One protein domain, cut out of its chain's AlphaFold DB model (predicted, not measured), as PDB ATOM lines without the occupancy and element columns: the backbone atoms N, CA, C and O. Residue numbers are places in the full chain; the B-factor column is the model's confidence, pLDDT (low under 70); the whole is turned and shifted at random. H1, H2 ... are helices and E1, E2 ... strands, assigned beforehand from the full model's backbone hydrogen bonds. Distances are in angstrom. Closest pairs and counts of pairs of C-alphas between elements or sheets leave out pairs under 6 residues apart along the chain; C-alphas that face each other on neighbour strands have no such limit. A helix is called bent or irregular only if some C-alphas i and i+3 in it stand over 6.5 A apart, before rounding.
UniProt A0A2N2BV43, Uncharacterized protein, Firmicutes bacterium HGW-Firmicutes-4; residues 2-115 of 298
ATOM      1  N   GLU A   2      86.926  65.008 -16.506       70.62
ATOM      2  CA  GLU A   2      87.284  63.906 -17.436       70.62
ATOM      3  C   GLU A   2      86.239  63.767 -18.553       70.62
ATOM      4  O   GLU A   2      86.572  63.739 -19.728       70.62
ATOM      5  N   LYS A   3      84.950  63.869 -18.201       73.00
ATOM      6  CA  LYS A   3      83.849  63.971 -19.170       73.00
ATOM      7  C   LYS A   3      84.024  65.134 -20.160       73.00
ATOM      8  O   LYS A   3      83.790  64.947 -21.349       73.00
ATOM      9  N   ASP A   4      84.436  66.310 -19.689       70.19
ATOM     10  CA  ASP A   4      84.635  67.492 -20.537       70.19
ATOM     11  C   ASP A   4      85.887  67.357 -21.404       70.19
ATOM     12  O   ASP A   4      85.859  67.754 -22.559       70.19
ATOM     13  N   PHE A   5      86.961  66.755 -20.893       74.62
ATOM     14  CA  PHE A   5      88.147  66.402 -21.665       74.62
ATOM     15  C   PHE A   5      87.776  65.433 -22.791       74.62
ATOM     16  O   PHE A   5      88.021  65.730 -23.965       74.62
ATOM     17  N   CYS A   6      87.085  64.341 -22.456       73.38
ATOM     18  CA  CYS A   6      86.621  63.366 -23.430       73.38
ATOM     19  C   CYS A   6      85.759  64.037 -24.513       73.38
ATOM     20  O   CYS A   6      86.011  63.891 -25.709       73.38
ATOM     21  N   GLN A   7      84.762  64.826 -24.101       77.50
ATOM     22  CA  GLN A   7      83.789  65.437 -25.012       77.50
ATOM     23  C   GLN A   7      84.357  66.607 -25.825       77.50
ATOM     24  O   GLN A   7      84.066  66.720 -27.016       77.50
ATOM     25  N   LYS A   8      85.146  67.490 -25.204       80.06
ATOM     26  CA  LYS A   8      85.606  68.735 -25.832       80.06
ATOM     27  C   LYS A   8      86.900  68.569 -26.614       80.06
ATOM     28  O   LYS A   8      87.079  69.325 -27.561       80.06
ATOM     29  N   ILE A   9      87.797  67.642 -26.265       88.62
ATOM     30  CA  ILE A   9      89.090  67.541 -26.960       88.62
ATOM     31  C   ILE A   9      89.467  66.129 -27.388       88.62
ATOM     32  O   ILE A   9      89.915  65.961 -28.521       88.62
ATOM     33  N   GLU A  10      89.253  65.113 -26.558       87.31
ATOM     34  CA  GLU A  10      89.724  63.760 -26.861       87.31
ATOM     35  C   GLU A  10      88.987  63.163 -28.056       87.31
ATOM     36  O   GLU A  10      89.626  62.664 -28.974       87.31
ATOM     37  N   VAL A  11      87.658  63.301 -28.127       90.56
ATOM     38  CA  VAL A  11      86.874  62.851 -29.289       90.56
ATOM     39  C   VAL A  11      87.290  63.591 -30.564       90.56
ATOM     40  O   VAL A  11      87.358  62.989 -31.639       90.56
ATOM     41  N   GLN A  12      87.591  64.890 -30.475       93.06
ATOM     42  CA  GLN A  12      88.033  65.671 -31.634       93.06
ATOM     43  C   GLN A  12      89.412  65.208 -32.110       93.06
ATOM     44  O   GLN A  12      89.604  64.942 -33.300       93.06
ATOM     45  N   PHE A  13      90.352  65.045 -31.178       95.19
ATOM     46  CA  PHE A  13      91.690  64.555 -31.472       95.19
ATOM     47  C   PHE A  13      91.672  63.105 -31.961       95.19
ATOM     48  O   PHE A  13      92.304  62.816 -32.967       95.19
ATOM     49  N   ALA A  14      90.903  62.205 -31.348       93.25
ATOM     50  CA  ALA A  14      90.774  60.813 -31.773       93.25
ATOM     51  C   ALA A  14      90.208  60.702 -33.196       93.25
ATOM     52  O   ALA A  14      90.676  59.885 -33.991       93.25
ATOM     53  N   ASN A  15      89.236  61.547 -33.555       94.06
ATOM     54  CA  ASN A  15      88.743  61.632 -34.929       94.06
ATOM     55  C   ASN A  15      89.837  62.106 -35.892       94.06
ATOM     56  O   ASN A  15      90.038  61.479 -36.934       94.06
ATOM     57  N   LEU A  16      90.555  63.178 -35.546       95.25
ATOM     58  CA  LEU A  16      91.671  63.697 -36.337       95.25
ATOM     59  C   LEU A  16      92.780  62.643 -36.515       95.25
ATOM     60  O   LEU A  16      93.263  62.408 -37.626       95.25
ATOM     61  N   LEU A  17      93.147  61.980 -35.422       94.62
ATOM     62  CA  LEU A  17      94.169  60.951 -35.353       94.62
ATOM     63  C   LEU A  17      93.814  59.784 -36.276       94.62
ATOM     64  O   LEU A  17      94.559  59.494 -37.208       94.62
ATOM     65  N   ASN A  18      92.650  59.166 -36.082       93.31
ATOM     66  CA  ASN A  18      92.271  57.957 -36.810       93.31
ATOM     67  C   ASN A  18      91.919  58.222 -38.279       93.31
ATOM     68  O   ASN A  18      92.279  57.433 -39.147       93.31
ATOM     69  N   LYS A  19      91.240  59.336 -38.585       93.50
ATOM     70  CA  LYS A  19      90.755  59.610 -39.949       93.50
ATOM     71  C   LYS A  19      91.798  60.278 -40.841       93.50
ATOM     72  O   LYS A  19      91.693  60.175 -42.061       93.50
ATOM     73  N   LYS A  20      92.792  60.968 -40.267       93.56
ATOM     74  CA  LYS A  20      93.824  61.673 -41.045       93.56
ATOM     75  C   LYS A  20      95.239  61.220 -40.718       93.56
ATOM     76  O   LYS A  20      95.954  60.829 -41.636       93.56
ATOM     77  N   ILE A  21      95.658  61.283 -39.457       93.31
ATOM     78  CA  ILE A  21      97.079  61.143 -39.097       93.31
ATOM     79  C   ILE A  21      97.557  59.684 -39.226       93.31
ATOM     80  O   ILE A  21      98.540  59.416 -39.918       93.31
ATOM     81  N   LEU A  22      96.846  58.730 -38.619       90.75
ATOM     82  CA  LEU A  22      97.196  57.305 -38.665       90.75
ATOM     83  C   LEU A  22      96.866  56.673 -40.018       90.75
ATOM     84  O   LEU A  22      97.633  55.838 -40.502       90.75
ATOM     85  N   PHE A  23      95.784  57.117 -40.665       88.31
ATOM     86  CA  PHE A  23      95.382  56.631 -41.987       88.31
ATOM     87  C   PHE A  23      96.431  56.931 -43.074       88.31
ATOM     88  O   PHE A  23      96.686  56.109 -43.956       88.31
ATOM     89  N   ASN A  24      97.081  58.098 -43.014       85.94
ATOM     90  CA  ASN A  24      98.039  58.521 -44.033       85.94
ATOM     91  C   ASN A  24      99.480  58.142 -43.664       85.94
ATOM     92  O   ASN A  24     100.074  58.688 -42.738       85.94
ATOM     93  N   LYS A  25     100.092  57.258 -44.461       82.44
ATOM     94  CA  LYS A  25     101.448  56.742 -44.192       82.44
ATOM     95  C   LYS A  25     102.592  57.714 -44.510       82.44
ATOM     96  O   LYS A  25     103.676  57.560 -43.960       82.44
ATOM     97  N   LYS A  26     102.390  58.664 -45.432       89.56
ATOM     98  CA  LYS A  26     103.475  59.513 -45.976       89.56
ATOM     99  C   LYS A  26     103.225  61.012 -45.858       89.56
ATOM    100  O   LYS A  26     104.143  61.760 -45.549       89.56
ATOM    101  N   ARG A  27     102.013  61.472 -46.164       93.56
ATOM    102  CA  ARG A  27     101.676  62.901 -46.187       93.56
ATOM    103  C   ARG A  27     100.192  63.114 -45.965       93.56
ATOM    104  O   ARG A  27      99.396  62.286 -46.397       93.56
ATOM    105  N   PHE A  28      99.833  64.234 -45.359       94.81
ATOM    106  CA  PHE A  28      98.447  64.662 -45.177       94.81
ATOM    107  C   PHE A  28      98.376  66.185 -45.024       94.81
ATOM    108  O   PHE A  28      99.400  66.862 -44.933       94.81
ATOM    109  N   ILE A  29      97.160  66.728 -45.039       94.44
ATOM    110  CA  ILE A  29      96.909  68.160 -44.872       94.44
ATOM    111  C   ILE A  29      96.073  68.364 -43.616       94.44
ATOM    112  O   ILE A  29      95.043  67.705 -43.445       94.44
ATOM    113  N   LEU A  30      96.524  69.289 -42.774       95.00
ATOM    114  CA  LEU A  30      95.782  69.774 -41.619       95.00
ATOM    115  C   LEU A  30      95.317  71.209 -41.853       95.00
ATOM    116  O   LEU A  30      96.072  72.026 -42.381       95.00
ATOM    117  N   THR A  31      94.093  71.524 -41.447       93.50
ATOM    118  CA  THR A  31      93.622  72.913 -41.371       93.50
ATOM    119  C   THR A  31      94.178  73.608 -40.125       93.50
ATOM    120  O   THR A  31      94.710  72.965 -39.215       93.50
ATOM    121  N   ALA A  32      94.050  74.935 -40.055       90.50
ATOM    122  CA  ALA A  32      94.383  75.696 -38.851       90.50
ATOM    123  C   ALA A  32      93.635  75.194 -37.600       90.50
ATOM    124  O   ALA A  32      94.257  75.044 -36.547       90.50
ATOM    125  N   ASP A  33      92.351  74.856 -37.735       92.19
ATOM    126  CA  ASP A  33      91.530  74.343 -36.630       92.19
ATOM    127  C   ASP A  33      92.001  72.956 -36.177       92.19
ATOM    128  O   ASP A  33      92.103  72.683 -34.984       92.19
ATOM    129  N   GLU A  34      92.386  72.087 -37.114       94.94
ATOM    130  CA  GLU A  34      92.937  70.766 -36.792       94.94
ATOM    131  C   GLU A  34      94.299  70.865 -36.095       94.94
ATOM    132  O   GLU A  34      94.581  70.107 -35.167       94.94
ATOM    133  N   ILE A  35      95.137  71.831 -36.490       94.62
ATOM    134  CA  ILE A  35      96.383  72.139 -35.776       94.62
ATOM    135  C   ILE A  35      96.098  72.658 -34.363       94.62
ATOM    136  O   ILE A  35      96.850  72.326 -33.442       94.62
ATOM    137  N   LEU A  36      95.041  73.452 -34.171       93.94
ATOM    138  CA  LEU A  36      94.638  73.925 -32.850       93.94
ATOM    139  C   LEU A  36      94.152  72.767 -31.971       93.94
ATOM    140  O   LEU A  36      94.642  72.636 -30.855       93.94
ATOM    141  N   ILE A  37      93.278  71.892 -32.482       95.44
ATOM    142  CA  ILE A  37      92.828  70.671 -31.787       95.44
ATOM    143  C   ILE A  37      94.038  69.835 -31.361       95.44
ATOM    144  O   ILE A  37      94.166  69.469 -30.193       95.44
ATOM    145  N   LEU A  38      94.969  69.597 -32.289       96.50
ATOM    146  CA  LEU A  38      96.204  68.871 -32.018       96.50
ATOM    147  C   LEU A  38      97.009  69.519 -30.887       96.50
ATOM    148  O   LEU A  38      97.409  68.847 -29.946       96.50
ATOM    149  N   LYS A  39      97.276  70.825 -30.975       96.06
ATOM    150  CA  LYS A  39      98.080  71.538 -29.972       96.06
ATOM    151  C   LYS A  39      97.381  71.578 -28.612       96.06
ATOM    152  O   LYS A  39      98.050  71.341 -27.617       96.06
ATOM    153  N   LYS A  40      96.065  71.804 -28.565       94.94
ATOM    154  CA  LYS A  40      95.274  71.767 -27.327       94.94
ATOM    155  C   LYS A  40      95.361  70.407 -26.643       94.94
ATOM    156  O   LYS A  40      95.603  70.366 -25.443       94.94
ATOM    157  N   PHE A  41      95.205  69.317 -27.398       95.12
ATOM    158  CA  PHE A  41      95.337  67.967 -26.848       95.12
ATOM    159  C   PHE A  41      96.705  67.775 -26.184       95.12
ATOM    160  O   PHE A  41      96.764  67.392 -25.024       95.12
ATOM    161  N   LEU A  42      97.787  68.144 -26.876       95.38
ATOM    162  CA  LEU A  42      99.150  67.991 -26.357       95.38
ATOM    163  C   LEU A  42      99.438  68.907 -25.158       95.38
ATOM    164  O   LEU A  42     100.087  68.472 -24.215       95.38
ATOM    165  N   ILE A  43      98.924  70.145 -25.155       93.56
ATOM    166  CA  ILE A  43      99.005  71.047 -23.993       93.56
ATOM    167  C   ILE A  43      98.323  70.408 -22.786       93.56
ATOM    168  O   ILE A  43      98.866  70.409 -21.688       93.56
ATOM    169  N   ILE A  44      97.148  69.817 -22.979       90.69
ATOM    170  CA  ILE A  44      96.451  69.152 -21.883       90.69
ATOM    171  C   ILE A  44      97.205  67.892 -21.447       90.69
ATOM    172  O   ILE A  44      97.299  67.655 -20.252       90.69
ATOM    173  N   THR A  45      97.804  67.120 -22.363       89.69
ATOM    174  CA  THR A  45      98.672  65.984 -22.005       89.69
ATOM    175  C   THR A  45      99.793  66.411 -21.061       89.69
ATOM    176  O   THR A  45      99.986  65.757 -20.040       89.69
ATOM    177  N   VAL A  46     100.484  67.521 -21.347       88.94
ATOM    178  CA  VAL A  46     101.574  67.982 -20.473       88.94
ATOM    179  C   VAL A  46     101.063  68.571 -19.159       88.94
ATOM    180  O   VAL A  46     101.645  68.310 -18.110       88.94
ATOM    181  N   LEU A  47      99.940  69.298 -19.195       85.38
ATOM    182  CA  LEU A  47      99.319  69.865 -17.998       85.38
ATOM    183  C   LEU A  47      98.739  68.794 -17.078       85.38
ATOM    184  O   LEU A  47      98.676  69.033 -15.882       85.38
ATOM    185  N   ARG A  48      98.329  67.628 -17.605       77.44
ATOM    186  CA  ARG A  48      97.717  66.526 -16.838       77.44
ATOM    187  C   ARG A  48      98.673  65.836 -15.869       77.44
ATOM    188  O   ARG A  48      98.233  65.046 -15.033       77.44
ATOM    189  N   ILE A  49      99.960  66.144 -15.940       70.44
ATOM    190  CA  ILE A  49     100.940  65.619 -15.004       70.44
ATOM    191  C   ILE A  49     100.849  66.431 -13.722       70.44
ATOM    192  O   ILE A  49     101.346  67.551 -13.633       70.44
ATOM    193  N   LYS A  50     100.230  65.840 -12.699       59.00
ATOM    194  CA  LYS A  50     100.374  66.348 -11.340       59.00
ATOM    195  C   LYS A  50     101.837  66.165 -10.940       59.00
ATOM    196  O   LYS A  50     102.273  65.034 -10.713       59.00
ATOM    197  N   ILE A  51     102.586  67.266 -10.902       58.28
ATOM    198  CA  ILE A  51     103.954  67.291 -10.383       58.28
ATOM    199  C   ILE A  51     103.870  66.777  -8.944       58.28
ATOM    200  O   ILE A  51     103.142  67.332  -8.115       58.28
ATOM    201  N   ALA A  52     104.514  65.647  -8.668       52.59
ATOM    202  CA  ALA A  52     104.612  65.168  -7.300       52.59
ATOM    203  C   ALA A  52     105.527  66.075  -6.492       52.59
ATOM    204  O   ALA A  52     106.384  66.738  -7.061       52.59
ATOM    205  N   GLU A  53     105.377  66.089  -5.171       53.34
ATOM    206  CA  GLU A  53     106.200  66.949  -4.310       53.34
ATOM    207  C   GLU A  53     107.708  66.721  -4.494       53.34
ATOM    208  O   GLU A  53     108.483  67.667  -4.423       53.34
ATOM    209  N   GLU A  54     108.111  65.491  -4.807       49.91
ATOM    210  CA  GLU A  54     109.494  65.116  -5.139       49.91
ATOM    211  C   GLU A  54     109.998  65.695  -6.475       49.91
ATOM    212  O   GLU A  54     111.193  65.933  -6.623       49.91
ATOM    213  N   ASP A  55     109.089  65.968  -7.415       54.09
ATOM    214  CA  ASP A  55     109.370  66.558  -8.730       54.09
ATOM    215  C   ASP A  55     109.237  68.100  -8.706       54.09
ATOM    216  O   ASP A  55     109.535  68.762  -9.705       54.09
ATOM    217  N   LYS A  56     108.769  68.696  -7.596       60.97
ATOM    218  CA  LYS A  56     108.623  70.153  -7.479       60.97
ATOM    219  C   LYS A  56     109.994  70.813  -7.398       60.97
ATOM    220  O   LYS A  56     110.814  70.510  -6.529       60.97
ATOM    221  N   VAL A  57     110.226  71.777  -8.286       62.59
ATOM    222  CA  VAL A  57     111.450  72.579  -8.277       62.59
ATOM    223  C   VAL A  57     111.458  73.434  -7.013       62.59
ATOM    224  O   VAL A  57     110.696  74.390  -6.888       62.59
ATOM    225  N   LYS A  58     112.345  73.110  -6.069       64.19
ATOM    226  CA  LYS A  58     112.614  73.980  -4.920       64.19
ATOM    227  C   LYS A  58     113.393  75.194  -5.409       64.19
ATOM    228  O   LYS A  58     114.592  75.102  -5.659       64.19
ATOM    229  N   ILE A  59     112.707  76.322  -5.555       69.62
ATOM    230  CA  ILE A  59     113.345  77.598  -5.885       69.62
ATOM    231  C   ILE A  59     113.892  78.194  -4.579       69.62
ATOM    232  O   ILE A  59     113.111  78.453  -3.662       69.62
ATOM    233  N   PRO A  60     115.219  78.399  -4.448       74.62
ATOM    234  CA  PRO A  60     115.797  78.960  -3.231       74.62
ATOM    235  C   PRO A  60     115.158  80.305  -2.869       74.62
ATOM    236  O   PRO A  60     115.107  81.211  -3.698       74.62
ATOM    237  N   GLY A  61     114.695  80.432  -1.624       76.94
ATOM    238  CA  GLY A  61     114.076  81.659  -1.113       76.94
ATOM    239  C   GLY A  61     112.586  81.824  -1.427       76.94
ATOM    240  O   GLY A  61     112.029  82.845  -1.045       76.94
ATOM    241  N   MET A  62     111.949  80.845  -2.075       81.88
ATOM    242  CA  MET A  62     110.512  80.845  -2.354       81.88
ATOM    243  C   MET A  62     109.769  79.882  -1.423       81.88
ATOM    244  O   MET A  62     110.212  78.756  -1.190       81.88
ATOM    245  N   THR A  63     108.637  80.326  -0.887       82.75
ATOM    246  CA  THR A  63     107.724  79.522  -0.066       82.75
ATOM    247  C   THR A  63     106.878  78.575  -0.923       82.75
ATOM    248  O   THR A  63     106.719  78.767  -2.130       82.75
ATOM    249  N   GLU A  64     106.287  77.549  -0.307       77.06
ATOM    250  CA  GLU A  64     105.357  76.652  -1.010       77.06
ATOM    251  C   GLU A  64     104.098  77.372  -1.503       77.06
ATOM    252  O   GLU A  64     103.582  77.029  -2.563       77.06
ATOM    253  N   GLU A  65     103.608  78.381  -0.778       77.94
ATOM    254  CA  GLU A  65     102.456  79.184  -1.208       77.94
ATOM    255  C   GLU A  65     102.767  79.984  -2.476       77.94
ATOM    256  O   GLU A  65     101.969  79.987  -3.416       77.94
ATOM    257  N   GLU A  66     103.948  80.600  -2.544       77.12
ATOM    258  CA  GLU A  66     104.420  81.308  -3.738       77.12
ATOM    259  C   GLU A  66     104.602  80.347  -4.917       77.12
ATOM    260  O   GLU A  66     104.153  80.639  -6.027       77.12
ATOM    261  N   LEU A  67     105.177  79.165  -4.680       74.38
ATOM    262  CA  LEU A  67     105.326  78.139  -5.711       74.38
ATOM    263  C   LEU A  67     103.963  77.647  -6.224       74.38
ATOM    264  O   LEU A  67     103.740  77.589  -7.432       74.38
ATOM    265  N   ASN A  68     103.023  77.355  -5.322       76.38
ATOM    266  CA  ASN A  68     101.668  76.933  -5.682       76.38
ATOM    267  C   ASN A  68     100.911  78.037  -6.441       76.38
ATOM    268  O   ASN A  68     100.137  77.739  -7.349       76.38
ATOM    269  N   SER A  69     101.153  79.313  -6.122       76.69
ATOM    270  CA  SER A  69     100.607  80.450  -6.872       76.69
ATOM    271  C   SER A  69     101.151  80.508  -8.308       76.69
ATOM    272  O   SER A  69     100.387  80.718  -9.253       76.69
ATOM    273  N   LEU A  70     102.452  80.248  -8.495       75.19
ATOM    274  CA  LEU A  70     103.097  80.202  -9.815       75.19
ATOM    275  C   LEU A  70     102.685  78.990 -10.657       75.19
ATOM    276  O   LEU A  70     102.660  79.083 -11.888       75.19
ATOM    277  N   GLU A  71     102.387  77.857 -10.022       74.75
ATOM    278  CA  GLU A  71     101.871  76.660 -10.694       74.75
ATOM    279  C   GLU A  71     100.385  76.803 -11.051       74.75
ATOM    280  O   GLU A  71      99.941  76.327 -12.102       74.75
ATOM    281  N   GLY A  72      99.642  77.512 -10.199       76.94
ATOM    282  CA  GLY A  72      98.199  77.675 -10.278       76.94
ATOM    283  C   GLY A  72      97.430  76.373 -10.067       76.94
ATOM    284  O   GLY A  72      97.993  75.295  -9.870       76.94
ATOM    285  N   ASP A  73      96.102  76.469 -10.120       81.19
ATOM    286  CA  ASP A  73      95.261  75.283 -10.016       81.19
ATOM    287  C   ASP A  73      95.329  74.448 -11.302       81.19
ATOM    288  O   ASP A  73      95.119  74.922 -12.423       81.19
ATOM    289  N   PHE A  74      95.611  73.165 -11.114       76.31
ATOM    290  CA  PHE A  74      95.749  72.189 -12.184       76.31
ATOM    291  C   PHE A  74      94.483  72.083 -13.051       76.31
ATOM    292  O   PHE A  74      94.571  71.999 -14.280       76.31
ATOM    293  N   TYR A  75      93.297  72.104 -12.440       80.69
ATOM    294  CA  TYR A  75      92.036  71.949 -13.161       80.69
ATOM    295  C   TYR A  75      91.627  73.228 -13.883       80.69
ATOM    296  O   TYR A  75      91.162  73.163 -15.023       80.69
ATOM    297  N   ASP A  76      91.844  74.381 -13.257       85.56
ATOM    298  CA  ASP A  76      91.662  75.695 -13.869       85.56
ATOM    299  C   ASP A  76      92.524  75.842 -15.133       85.56
ATOM    300  O   ASP A  76      92.018  76.198 -16.200       85.56
ATOM    301  N   ASN A  77      93.799  75.449 -15.062       86.69
ATOM    302  CA  ASN A  77      94.716  75.466 -16.205       86.69
ATOM    303  C   ASN A  77      94.214  74.626 -17.385       86.69
ATOM    304  O   ASN A  77      94.241  75.078 -18.532       86.69
ATOM    305  N   ILE A  78      93.717  73.416 -17.119       87.25
ATOM    306  CA  ILE A  78      93.152  72.550 -18.161       87.25
ATOM    307  C   ILE A  78      91.877  73.169 -18.751       87.25
ATOM    308  O   ILE A  78      91.723  73.197 -19.976       87.25
ATOM    309  N   ASN A  79      90.976  73.693 -17.914       88.31
ATOM    310  CA  ASN A  79      89.709  74.281 -18.362       88.31
ATOM    311  C   ASN A  79      89.924  75.522 -19.240       88.31
ATOM    312  O   ASN A  79      89.324  75.613 -20.310       88.31
ATOM    313  N   LYS A  80      90.853  76.409 -18.858       90.12
ATOM    314  CA  LYS A  80      91.266  77.575 -19.658       90.12
ATOM    315  C   LYS A  80      91.627  77.190 -21.093       90.12
ATOM    316  O   LYS A  80      91.165  77.809 -22.052       90.12
ATOM    317  N   ILE A  81      92.407  76.121 -21.259       91.62
ATOM    318  CA  ILE A  81      92.790  75.625 -22.585       91.62
ATOM    319  C   ILE A  81      91.626  74.932 -23.287       91.62
ATOM    320  O   ILE A  81      91.417  75.162 -24.480       91.62
ATOM    321  N   LEU A  82      90.845  74.109 -22.583       89.12
ATOM    322  CA  LEU A  82      89.671  73.440 -23.150       89.12
ATOM    323  C   LEU A  82      88.669  74.433 -23.747       89.12
ATOM    324  O   LEU A  82      88.134  74.155 -24.823       89.12
ATOM    325  N   ASP A  83      88.473  75.581 -23.107       90.75
ATOM    326  CA  ASP A  83      87.484  76.581 -23.511       90.75
ATOM    327  C   ASP A  83      87.956  77.504 -24.646       90.75
ATOM    328  O   ASP A  83      87.120  78.132 -25.298       90.75
ATOM    329  N   CYS A  84      89.255  77.516 -24.969       91.38
ATOM    330  CA  CYS A  84      89.777  78.234 -26.136       91.38
ATOM    331  C   CYS A  84      89.211  77.656 -27.443       91.38
ATOM    332  O   CYS A  84      89.461  76.496 -27.786       91.38
ATOM    333  N   LYS A  85      88.496  78.469 -28.212       90.25
ATOM    334  CA  LYS A  85      87.954  78.153 -29.539       90.25
ATOM    335  C   LYS A  85      88.901  78.560 -30.657       90.25
ATOM    336  O   LYS A  85      88.889  77.934 -31.713       90.25
ATOM    337  N   THR A  86      89.715  79.587 -30.429       90.69
ATOM    338  CA  THR A  86      90.649  80.119 -31.426       90.69
ATOM    339  C   THR A  86      92.093  80.059 -30.944       90.69
ATOM    340  O   THR A  86      92.390  79.851 -29.763       90.69
ATOM    341  N   LYS A  87      93.024  80.234 -31.884       87.81
ATOM    342  CA  LYS A  87      94.455  80.288 -31.578       87.81
ATOM    343  C   LYS A  87      94.788  81.549 -30.777       87.81
ATOM    344  O   LYS A  87      95.629  81.504 -29.887       87.81
ATOM    345  N   GLU A  88      94.119  82.654 -31.088       89.38
ATOM    346  CA  GLU A  88      94.281  83.965 -30.460       89.38
ATOM    347  C   GLU A  88      93.870  83.928 -28.986       89.38
ATOM    348  O   GLU A  88      94.548  84.516 -28.149       89.38
ATOM    349  N   GLU A  89      92.806  83.192 -28.651       91.38
ATOM    350  CA  GLU A  89      92.411  82.960 -27.259       91.38
ATOM    351  C   GLU A  89      93.493  82.197 -26.492       91.38
ATOM    352  O   GLU A  89      93.894  82.636 -25.417       91.38
ATOM    353  N   ALA A  90      94.036  81.127 -27.077       89.44
ATOM    354  CA  ALA A  90      95.097  80.349 -26.443       89.44
ATOM    355  C   ALA A  90      96.409  81.150 -26.299       89.44
ATOM    356  O   ALA A  90      97.138  80.983 -25.323       89.44
ATOM    357  N   PHE A  91      96.699  82.066 -27.229       88.38
ATOM    358  CA  PHE A  91      97.860  82.956 -27.147       88.38
ATOM    359  C   PHE A  91      97.788  83.977 -26.003       88.38
ATOM    360  O   PHE A  91      98.829  84.485 -25.594       88.38
ATOM    361  N   LYS A  92      96.619  84.252 -25.419       89.38
ATOM    362  CA  LYS A  92      96.543  85.118 -24.229       89.38
ATOM    363  C   LYS A  92      97.325  84.550 -23.044       89.38
ATOM    364  O   LYS A  92      97.750  85.316 -22.188       89.38
ATOM    365  N   TYR A  93      97.542  83.234 -23.017       88.75
ATOM    366  CA  TYR A  93      98.310  82.553 -21.976       88.75
ATOM    367  C   TYR A  93      99.814  82.494 -22.259       88.75
ATOM    368  O   TYR A  93     100.558  81.959 -21.451       88.75
ATOM    369  N   ILE A  94     100.300  83.038 -23.379       86.75
ATOM    370  CA  ILE A  94     101.745  83.263 -23.575       86.75
ATOM    371  C   ILE A  94     102.143  84.714 -23.301       86.75
ATOM    372  O   ILE A  94     103.320  85.058 -23.411       86.75
ATOM    373  N   ASP A  95     101.176  85.579 -22.998       79.81
ATOM    374  CA  ASP A  95     101.438  86.973 -22.687       79.81
ATOM    375  C   ASP A  95     101.812  87.106 -21.210       79.81
ATOM    376  O   ASP A  95     101.000  86.848 -20.325       79.81
ATOM    377  N   ILE A  96     103.057  87.507 -20.948       69.31
ATOM    378  CA  ILE A  96     103.573  87.710 -19.589       69.31
ATOM    379  C   ILE A  96     102.898  88.883 -18.870       69.31
ATOM    380  O   ILE A  96     103.009  88.987 -17.654       69.31
ATOM    381  N   TYR A  97     102.212  89.765 -19.604       68.94
ATOM    382  CA  TYR A  97     101.473  90.890 -19.032       68.94
ATOM    383  C   TYR A  97     100.033  90.526 -18.652       68.94
ATOM    384  O   TYR A  97      99.305  91.363 -18.124       68.94
ATOM    385  N   ASN A  98      99.600  89.292 -18.917       68.56
ATOM    386  CA  ASN A  98      98.273  88.832 -18.541       68.56
ATOM    387  C   ASN A  98      98.280  88.282 -17.107       68.56
ATOM    388  O   ASN A  98      98.700  87.149 -16.875       68.56
ATOM    389  N   GLU A  99      97.721  89.059 -16.177       62.97
ATOM    390  CA  GLU A  99      97.621  88.760 -14.737       62.97
ATOM    391  C   GLU A  99      96.941  87.415 -14.412       62.97
ATOM    392  O   GLU A  99      97.128  86.867 -13.331       62.97
ATOM    393  N   THR A 100      96.165  86.849 -15.343       63.97
ATOM    394  CA  THR A 100      95.458  85.567 -15.148       63.97
ATOM    395  C   THR A 100      96.286  84.328 -15.507       63.97
ATOM    396  O   THR A 100      95.823  83.191 -15.324       63.97
ATOM    397  N   THR A 101      97.490  84.533 -16.051       64.81
ATOM    398  CA  THR A 101      98.368  83.472 -16.545       64.81
ATOM    399  C   THR A 101      99.417  83.133 -15.494       64.81
ATOM    400  O   THR A 101     100.327  83.916 -15.242       64.81
ATOM    401  N   ASN A 102      99.320  81.942 -14.905       80.75
ATOM    402  CA  ASN A 102     100.396  81.418 -14.068       80.75
ATOM    403  C   ASN A 102     101.557  80.891 -14.933       80.75
ATOM    404  O   ASN A 102     101.405  80.619 -16.129       80.75
ATOM    405  N   MET A 103     102.736  80.760 -14.330       80.00
ATOM    406  CA  MET A 103     103.973  80.464 -15.057       80.00
ATOM    407  C   MET A 103     103.987  79.059 -15.656       80.00
ATOM    408  O   MET A 103     104.566  78.852 -16.723       80.00
ATOM    409  N   ASN A 104     103.318  78.105 -15.010       80.25
ATOM    410  CA  ASN A 104     103.229  76.734 -15.495       80.25
ATOM    411  C   ASN A 104     102.404  76.642 -16.789       80.25
ATOM    412  O   ASN A 104     102.860  76.116 -17.809       80.25
ATOM    413  N   LEU A 105     101.215  77.253 -16.787       86.19
ATOM    414  CA  LEU A 105     100.385  77.388 -17.979       86.19
ATOM    415  C   LEU A 105     101.136  78.147 -19.079       86.19
ATOM    416  O   LEU A 105     101.167  77.688 -20.221       86.19
ATOM    417  N   HIS A 106     101.792  79.257 -18.730       88.38
ATOM    418  CA  HIS A 106     102.599  80.033 -19.668       88.38
ATOM    419  C   HIS A 106     103.660  79.178 -20.365       88.38
ATOM    420  O   HIS A 106     103.728  79.164 -21.596       88.38
ATOM    421  N   ALA A 107     104.473  78.451 -19.595       86.00
ATOM    422  CA  ALA A 107     105.593  77.680 -20.114       86.00
ATOM    423  C   ALA A 107     105.135  76.618 -21.122       86.00
ATOM    424  O   ALA A 107     105.626  76.591 -22.253       86.00
ATOM    425  N   TYR A 108     104.150  75.792 -20.757       89.00
ATOM    426  CA  TYR A 108     103.680  74.703 -21.616       89.00
ATOM    427  C   TYR A 108     102.879  75.179 -22.826       89.00
ATOM    428  O   TYR A 108     103.045  74.653 -23.933       89.00
ATOM    429  N   VAL A 109     102.031  76.197 -22.653       92.25
ATOM    430  CA  VAL A 109     101.288  76.782 -23.773       92.25
ATOM    431  C   VAL A 109     102.265  77.400 -24.764       92.25
ATOM    432  O   VAL A 109     102.142  77.153 -25.964       92.25
ATOM    433  N   LYS A 110     103.267  78.144 -24.286       92.75
ATOM    434  CA  LYS A 110     104.302  78.731 -25.136       92.75
ATOM    435  C   LYS A 110     105.076  77.654 -25.888       92.75
ATOM    436  O   LYS A 110     105.157  77.725 -27.114       92.75
ATOM    437  N   ASP A 111     105.566  76.634 -25.190       92.25
ATOM    438  CA  ASP A 111     106.345  75.541 -25.777       92.25
ATOM    439  C   ASP A 111     105.600  74.857 -26.936       92.25
ATOM    440  O   ASP A 111     106.122  74.692 -28.044       92.25
ATOM    441  N   ILE A 112     104.318  74.541 -26.742       95.25
ATOM    442  CA  ILE A 112     103.537  73.776 -27.720       95.25
ATOM    443  C   ILE A 112     102.876  74.670 -28.779       95.25
ATOM    444  O   ILE A 112     102.767  74.263 -29.944       95.25
ATOM    445  N   LEU A 113     102.421  75.884 -28.446       94.50
ATOM    446  CA  LEU A 113     101.814  76.797 -29.423       94.50
ATOM    447  C   LEU A 113     102.847  77.429 -30.351       94.50
ATOM    448  O   LEU A 113     102.557  77.565 -31.546       94.50
ATOM    449  N   CYS A 114     104.033  77.763 -29.850       93.94
ATOM    450  CA  CYS A 114     105.077  78.413 -30.638       93.94
ATOM    451  C   CYS A 114     105.961  77.430 -31.421       93.94
ATOM    452  O   CYS A 114     106.571  77.820 -32.419       93.94
ATOM    453  N   SER A 115     105.990  76.151 -31.041       95.19
ATOM    454  CA  SER A 115     106.677  75.101 -31.800       95.19
ATOM    455  C   SER A 115     105.979  74.754 -33.118       95.19
ATOM    456  O   SER A 115     104.757  74.894 -33.284       95.19
TER     457      SER A 115
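This is residues 2 to 115 of the 298 residues of an uncharacterized protein of Firmicutes bacterium HGW-Firmicutes-4 (UniProt A0A2N2BV43). Look for an elongated helical body built round H2, with H4 and H6 running back along it as a bundle of three, while H1 crosses H2 and H5 folds onto H6 as a helical hairpin. At one end, residues 22 to 27, in the turn from H1 through E1, stick out; the long loop of residues 48 to 63 leads to H3 at the other end. The printed part has 114 residues, with six named helices and one named strand in the order H1, E1, H2, H3, H4, H5, H6, and its class is mostly helix. It is only just compact, close to loose, with a radius of gyration of the C-alphas of 15.9 A and spans of 51 by 30 by 28 A.

Start at H1, residues 2 to 21, the longest helix, which has a kink of 41 degrees near residue 9 and is only just irregular, C-alphas 8 and 11 being 6.9 A apart. Its residues 9 to 16 alone touch H2, residues 32 to 47, at a steep tilt of 53 degrees; the closest C-alphas, of Phe 13 and Ile 37, are 6.2 A apart. Residues 40 to 47 of H2 alone touch H4, residues 74 to 83, opposite ways at a shallow tilt of 6 degrees; the closest C-alphas are those of Ile 44 and Ile 78, 6.0 A. H2 also touches H6, residues 103 to 114, opposite ways at a shallow tilt of 34.6 degrees, only just short of steep; the closest C-alphas, of Ile 43 and Val 109, are 6.2 A apart. H5, residues 87 to 94, forms a hairpin with H6, and their closest C-alphas, of Ile 94 and His 106, are 5.1 A apart. H3, residues 64 to 71, touches H6 at residues 103 to 105 alone, with the C-alphas of Glu 71 and Asn 104 closest at 5.0 A. H1 and H6 are apart. In H2, H3, H4 and H6 every O i to N i+4 pair is within hydrogen-bond range; in H1 13 of 16 are, in H5 2 of 4.

Find C-alpha 2 at (87.284, 63.906, -17.436); from there H1 runs 23.9 A to C-alpha 21. E1, residues 27 to 31, pairs with no named strand. H2 begins at (94.383, 75.696, -38.851) and covers 22.2 A; H4 covers 14.7 A. H6 covers 15.8 A and ends at C-alpha 114, (105.077, 78.413, -30.638).

The two C-alphas farthest apart, of Phe 23 and Gly 61, are 51.4 A apart. The printed part has no cut. The link from H2 to H3 is long, 16 residues. The model's pLDDT is under 70 at residues 50 to 59 and 96 to 101.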